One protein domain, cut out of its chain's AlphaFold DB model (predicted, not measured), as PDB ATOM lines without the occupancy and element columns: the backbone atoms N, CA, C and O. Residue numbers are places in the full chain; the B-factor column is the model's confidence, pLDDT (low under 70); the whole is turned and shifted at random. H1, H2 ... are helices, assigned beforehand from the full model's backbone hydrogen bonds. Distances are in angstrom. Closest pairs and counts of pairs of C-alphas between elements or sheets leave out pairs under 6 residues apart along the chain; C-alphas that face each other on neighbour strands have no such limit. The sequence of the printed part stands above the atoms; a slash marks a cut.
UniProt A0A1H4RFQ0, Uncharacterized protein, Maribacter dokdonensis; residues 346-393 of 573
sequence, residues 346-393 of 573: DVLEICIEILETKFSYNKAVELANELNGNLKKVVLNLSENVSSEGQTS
ATOM      1  N   ASP A 346     329.106 249.616 414.469       94.19
ATOM      2  CA  ASP A 346     328.975 249.398 415.910       94.19
ATOM      3  C   ASP A 346     328.272 250.587 416.568       94.19
ATOM      4  O   ASP A 346     327.377 250.397 417.384       94.19
ATOM      5  N   VAL A 347     328.612 251.818 416.166       92.69
ATOM      6  CA  VAL A 347     327.950 253.033 416.669       92.69
ATOM      7  C   VAL A 347     326.468 253.058 416.291       92.69
ATOM      8  O   VAL A 347     325.631 253.353 417.142       92.69
ATOM      9  N   LEU A 348     326.120 252.722 415.045       93.31
ATOM     10  CA  LEU A 348     324.721 252.636 414.612       93.31
ATOM     11  C   LEU A 348     323.941 251.574 415.395       93.31
ATOM     12  O   LEU A 348     322.820 251.842 415.821       93.31
ATOM     13  N   GLU A 349     324.536 250.404 415.624       94.50
ATOM     14  CA  GLU A 349     323.940 249.337 416.432       94.50
ATOM     15  C   GLU A 349     323.669 249.813 417.868       94.50
ATOM     16  O   GLU A 349     322.549 249.677 418.357       94.50
ATOM     17  N   ILE A 350     324.637 250.486 418.503       94.69
ATOM     18  CA  ILE A 350     324.461 251.080 419.840       94.69
ATOM     19  C   ILE A 350     323.310 252.102 419.846       94.69
ATOM     20  O   ILE A 350     322.484 252.097 420.760       94.69
ATOM     21  N   CYS A 351     323.230 252.976 418.838       93.75
ATOM     22  CA  CYS A 351     322.144 253.953 418.719       93.75
ATOM     23  C   CYS A 351     320.768 253.278 418.647       93.75
ATOM     24  O   CYS A 351     319.838 253.727 419.318       93.75
ATOM     25  N   ILE A 352     320.644 252.208 417.859       94.38
ATOM     26  CA  ILE A 352     319.401 251.442 417.706       94.38
ATOM     27  C   ILE A 352     318.999 250.820 419.046       94.38
ATOM     28  O   ILE A 352     317.894 251.079 419.525       94.38
ATOM     29  N   GLU A 353     319.912 250.100 419.706       94.75
ATOM     30  CA  GLU A 353     319.649 249.446 420.998       94.75
ATOM     31  C   GLU A 353     319.230 250.444 422.098       94.75
ATOM     32  O   GLU A 353     318.445 250.122 422.998       94.75
ATOM     33  N   ILE A 354     319.756 251.671 422.050       92.62
ATOM     34  CA  ILE A 354     319.388 252.748 422.976       92.62
ATOM     35  C   ILE A 354     318.017 253.342 422.621       92.62
ATOM     36  O   ILE A 354     317.210 253.579 423.520       92.62
ATOM     37  N   LEU A 355     317.705 253.565 421.342       92.56
ATOM     38  CA  LEU A 355     316.407 254.106 420.913       92.56
ATOM     39  C   LEU A 355     315.249 253.126 421.137       92.56
ATOM     40  O   LEU A 355     314.144 253.553 421.476       92.56
ATOM     41  N   GLU A 356     315.497 251.821 421.031       93.81
ATOM     42  CA  GLU A 356     314.515 250.756 421.293       93.81
ATOM     43  C   GLU A 356     313.946 250.762 422.715       93.81
ATOM     44  O   GLU A 356     312.918 250.148 422.994       93.81
ATOM     45  N   THR A 357     314.582 251.494 423.627       91.00
ATOM     46  CA  THR A 357     314.073 251.684 424.990       91.00
ATOM     47  C   THR A 357     312.784 252.493 425.046       91.00
ATOM     48  O   THR A 357     312.025 252.364 426.006       91.00
ATOM     49  N   LYS A 358     312.533 253.313 424.019       90.69
ATOM     50  CA  LYS A 358     311.366 254.192 423.912       90.69
ATOM     51  C   LYS A 358     310.578 253.966 422.619       90.69
ATOM     52  O   LYS A 358     309.354 254.087 422.629       90.69
ATOM     53  N   PHE A 359     311.252 253.647 421.516       91.75
ATOM     54  CA  PHE A 359     310.655 253.537 420.185       91.75
ATOM     55  C   PHE A 359     310.580 252.084 419.701       91.75
ATOM     56  O   PHE A 359     311.327 251.220 420.142       91.75
ATOM     57  N   SER A 360     309.687 251.803 418.745       92.75
ATOM     58  CA  SER A 360     309.672 250.499 418.062       92.75
ATOM     59  C   SER A 360     310.956 250.275 417.250       92.75
ATOM     60  O   SER A 360     311.492 251.244 416.716       92.75
ATOM     61  N   TYR A 361     311.376 249.017 417.065       92.69
ATOM     62  CA  TYR A 361     312.571 248.634 416.288       92.69
ATOM     63  C   TYR A 361     312.699 249.392 414.955       92.69
ATOM     64  O   TYR A 361     313.695 250.059 414.701       92.69
ATOM     65  N   ASN A 362     311.652 249.369 414.119       92.38
ATOM     66  CA  ASN A 362     311.687 250.025 412.807       92.38
ATOM     67  C   ASN A 362     311.939 251.534 412.920       92.38
ATOM     68  O   ASN A 362     312.708 252.089 412.139       92.38
ATOM     69  N   LYS A 363     311.323 252.189 413.913       91.31
ATOM     70  CA  LYS A 363     311.504 253.625 414.136       91.31
ATOM     71  C   LYS A 363     312.869 253.944 414.745       91.31
ATOM     72  O   LYS A 363     313.466 254.952 414.388       91.31
ATOM     73  N   ALA A 364     313.385 253.082 415.620       92.12
ATOM     74  CA  ALA A 364     314.735 253.194 416.158       92.12
ATOM     75  C   ALA A 364     315.789 253.111 415.043       92.12
ATOM     76  O   ALA A 364     316.695 253.938 415.006       92.12
ATOM     77  N   VAL A 365     315.628 252.183 414.093       92.44
ATOM     78  CA  VAL A 365     316.492 252.071 412.904       92.44
ATOM     79  C   VAL A 365     316.402 253.318 412.027       92.44
ATOM     80  O   VAL A 365     317.433 253.845 411.616       92.44
ATOM     81  N   GLU A 366     315.195 253.803 411.741       91.81
ATOM     82  CA  GLU A 366     314.982 255.033 410.965       91.81
ATOM     83  C   GLU A 366     315.708 256.225 411.611       91.81
ATOM     84  O   GLU A 366     316.595 256.812 410.992       91.81
ATOM     85  N   LEU A 367     315.425 256.500 412.889       89.88
ATOM     86  CA  LEU A 367     316.036 257.599 413.638       89.88
ATOM     87  C   LEU A 367     317.558 257.440 413.766       89.88
ATOM     88  O   LEU A 367     318.286 258.410 413.595       89.88
ATOM     89  N   ALA A 368     318.073 256.238 414.039       90.44
ATOM     90  CA  ALA A 368     319.515 256.014 414.160       90.44
ATOM     91  C   ALA A 368     320.267 256.337 412.857       90.44
ATOM     92  O   ALA A 368     321.355 256.919 412.912       90.44
ATOM     93  N   ASN A 369     319.680 255.999 411.702       89.19
ATOM     94  CA  ASN A 369     320.236 256.341 410.394       89.19
ATOM     95  C   ASN A 369     320.178 257.851 410.131       89.19
ATOM     96  O   ASN A 369     321.169 258.428 409.691       89.19
ATOM     97  N   GLU A 370     319.056 258.506 410.444       87.50
ATOM     98  CA  GLU A 370     318.916 259.963 410.289       87.50
ATOM     99  C   GLU A 370     319.884 260.743 411.192       87.50
ATOM    100  O   GLU A 370     320.419 261.781 410.801       87.50
ATOM    101  N   LEU A 371     320.149 260.229 412.395       85.38
ATOM    102  CA  LEU A 371     321.076 260.819 413.362       85.38
ATOM    103  C   LEU A 371     322.550 260.487 413.075       85.38
ATOM    104  O   LEU A 371     323.427 261.031 413.752       85.38
ATOM    105  N   ASN A 372     322.829 259.612 412.100       83.00
ATOM    106  CA  ASN A 372     324.164 259.236 411.627       83.00
ATOM    107  C   ASN A 372     325.161 258.911 412.762       83.00
ATOM    108  O   ASN A 372     326.270 259.443 412.814       83.00
ATOM    109  N   GLY A 373     324.739 258.096 413.734       77.06
ATOM    110  CA  GLY A 373     325.602 257.677 414.848       77.06
ATOM    111  C   GLY A 373     325.871 258.742 415.926       77.06
ATOM    112  O   GLY A 373     326.698 258.522 416.810       77.06
ATOM    113  N   ASN A 374     325.188 259.893 415.902       84.31
ATOM    114  CA  ASN A 374     325.342 260.927 416.927       84.31
ATOM    115  C   ASN A 374     324.615 260.539 418.228       84.31
ATOM    116  O   ASN A 374     323.444 260.869 418.444       84.31
ATOM    117  N   LEU A 375     325.344 259.878 419.129       85.31
ATOM    118  CA  LEU A 375     324.804 259.366 420.392       85.31
ATOM    119  C   LEU A 375     324.264 260.458 421.317       85.31
ATOM    120  O   LEU A 375     323.330 260.217 422.080       85.31
ATOM    121  N   LYS A 376     324.791 261.683 421.223       79.19
ATOM    122  CA  LYS A 376     324.266 262.809 421.999       79.19
ATOM    123  C   LYS A 376     322.828 263.146 421.582       79.19
ATOM    124  O   LYS A 376     321.976 263.306 422.451       79.19
ATOM    125  N   LYS A 377     322.530 263.177 420.275       80.81
ATOM    126  CA  LYS A 377     321.158 263.392 419.765       80.81
ATOM    127  C   LYS A 377     320.229 262.219 420.077       80.81
ATOM    128  O   LYS A 377     319.050 262.431 420.356       80.81
ATOM    129  N   VAL A 378     320.761 260.997 420.073       86.75
ATOM    130  CA  VAL A 378     320.009 259.800 420.479       86.75
ATOM    131  C   VAL A 378     319.530 259.917 421.924       86.75
ATOM    132  O   VAL A 378     318.348 259.725 422.190       86.75
ATOM    133  N   VAL A 379     320.412 260.299 422.852       82.50
ATOM    134  CA  VAL A 379     320.037 260.475 424.265       82.50
ATOM    135  C   VAL A 379     318.978 261.567 424.430       82.50
ATOM    136  O   VAL A 379     318.022 261.377 425.178       82.50
ATOM    137  N   LEU A 380     319.088 262.674 423.694       79.62
ATOM    138  CA  LEU A 380     318.083 263.741 423.732       79.62
ATOM    139  C   LEU A 380     316.691 263.264 423.277       79.62
ATOM    140  O   LEU A 380     315.686 263.635 423.886       79.62
ATOM    141  N   ASN A 381     316.625 262.385 422.271       84.56
ATOM    142  CA  ASN A 381     315.374 261.781 421.790       84.56
ATOM    143  C   ASN A 381     314.660 260.909 422.837       84.56
ATOM    144  O   ASN A 381     313.444 260.698 422.763       84.56
ATOM    145  N   LEU A 382     315.402 260.412 423.827       83.75
ATOM    146  CA  LEU A 382     314.849 259.621 424.921       83.75
ATOM    147  C   LEU A 382     314.207 260.463 426.024       83.75
ATOM    148  O   LEU A 382     313.514 259.899 426.867       83.75
ATOM    149  N   SER A 383     314.389 261.787 426.024       78.94
ATOM    150  CA  SER A 383     313.776 262.652 427.034       78.94
ATOM    151  C   SER A 383     312.247 262.511 427.056       78.94
ATOM    152  O   SER A 383     311.608 262.273 426.025       78.94
ATOM    153  N   GLU A 384     311.637 262.639 428.238       74.44
ATOM    154  CA  GLU A 384     310.186 262.452 428.417       74.44
ATOM    155  C   GLU A 384     309.352 263.448 427.595       74.44
ATOM    156  O   GLU A 384     308.233 263.138 427.196       74.44
ATOM    157  N   ASN A 385     309.921 264.618 427.289       73.25
ATOM    158  CA  ASN A 385     309.256 265.691 426.552       73.25
ATOM    159  C   ASN A 385     309.218 265.465 425.028       73.25
ATOM    160  O   ASN A 385     308.465 266.153 424.339       73.25
ATOM    161  N   VAL A 386     309.995 264.510 424.502       78.56
ATOM    162  CA  VAL A 386     310.020 264.182 423.069       78.56
ATOM    163  C   VAL A 386     308.853 263.270 422.713       78.56
ATOM    164  O   VAL A 386     308.596 262.279 423.403       78.56
ATOM    165  N   SER A 387     308.179 263.587 421.604       79.88
ATOM    166  CA  SER A 387     307.035 262.831 421.088       79.88
ATOM    167  C   SER A 387     307.366 261.350 420.861       79.88
ATOM    168  O   SER A 387     308.522 260.951 420.712       79.88
ATOM    169  N   SER A 388     306.329 260.515 420.765       76.62
ATOM    170  CA  SER A 388     306.474 259.100 420.399       76.62
ATOM    171  C   SER A 388     307.008 258.880 418.978       76.62
ATOM    172  O   SER A 388     307.355 257.753 418.636       76.62
ATOM    173  N   GLU A 389     307.070 259.927 418.153       78.31
ATOM    174  CA  GLU A 389     307.632 259.880 416.798       78.31
ATOM    175  C   GLU A 389     309.125 260.242 416.753       78.31
ATOM    176  O   GLU A 389     309.782 259.944 415.760       78.31
ATOM    177  N   GLY A 390     309.689 260.816 417.822       75.88
ATOM    178  CA  GLY A 390     311.081 261.274 417.842       75.88
ATOM    179  C   GLY A 390     311.305 262.563 417.043       75.88
ATOM    180  O   GLY A 390     310.452 263.007 416.277       75.88
ATOM    181  N   GLN A 391     312.458 263.195 417.253       76.19
ATOM    182  CA  GLN A 391     312.875 264.431 416.589       76.19
ATOM    183  C   GLN A 391     314.350 264.359 416.207       76.19
ATOM    184  O   GLN A 391     315.217 264.082 417.031       76.19
ATOM    185  N   THR A 392     314.665 264.673 414.958       71.81
ATOM    186  CA  THR A 392     316.054 264.698 414.480       71.81
ATOM    187  C   THR A 392     316.698 266.074 414.572       71.81
ATOM    188  O   THR A 392     317.925 266.170 414.606       71.81
ATOM    189  N   SER A 393     315.891 267.137 414.661       77.38
ATOM    190  CA  SER A 393     316.397 268.500 414.803       77.38
ATOM    191  C   SER A 393     316.966 268.733 416.198       77.38
ATOM    192  O   SER A 393     316.262 268.623 417.205       77.38
TER     193      SER A 393
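This is residues 346 to 393 of the 573 residues of an uncharacterized protein of Maribacter dokdonensis (UniProt A0A1H4RFQ0). Three short helices make a small triangular cluster: H1 and H3 lie side by side and run the same way, and H2 packs across H1 at a steep angle. After H3 a tail with no named element, residues 382 to 393, loops out beyond the end of H3 and folds back. The printed part has 48 residues with three named helices, in the order H1, H2, H3, and no named strand; the class is all helix, with 27 of the 48 residues in the helices. The whole is compact, with a radius of gyration of the C-alphas of 9.1 A, and the C-alphas span 28 by 19 by 14 A along their three main axes.

H1, residues 346 to 355, touches H2, residues 361 to 370. Their closest C-alphas are those of Leu 355 and Ala 364, 5.1 A apart. H1 and H2 run opposite ways at a steep tilt of 54 degrees. H1 also touches H3, residues 375 to 381, and the closest C-alphas are those of Cys 351 and Leu 375, 6.3 A apart. H1 and H3 run the same way at a shallow tilt of 16 degrees. H2 and H3 are close but not clearly touching, with the C-alphas of Ala 368 and Val 378 the closest at 7.4 A. H2 and H3 run opposite ways at a steep tilt of 57 degrees. In H1, H2 and H3 every O i to N i+4 pair is within hydrogen-bond range.

H1 runs from Asp 346, whose C-alpha is at (328.975, 249.398, 415.910), to Leu 355, and is 14.3 A from first to last C-alpha. A tight link of 5 residues leads to H2, which runs from Tyr 361, with its C-alpha at (312.571, 248.634, 416.288), to Glu 370 and is also 14.3 A long. After a tight link of 4 residues, H3 runs from Leu 375 to Asn 381, whose C-alpha is at (315.374, 261.781, 421.790), and is 9.8 A long. The C-alphas of residues 382 to 393 lie 7 to 14 A from the mean of all C-alphas.

The two C-alphas farthest apart are those of Asp 346 and Asn 385, at 27.7 A. The first and last printed C-alphas, those of Asp 346 and Ser 393, are 22.9 A apart. The printed part has no cut, and neither of the two links between helices is long. The mean pLDDT of the printed part is 86.3, and no printed residue is under 70. The mean pLDDT is 94 in H1, 91 in H2 and 83 in H3.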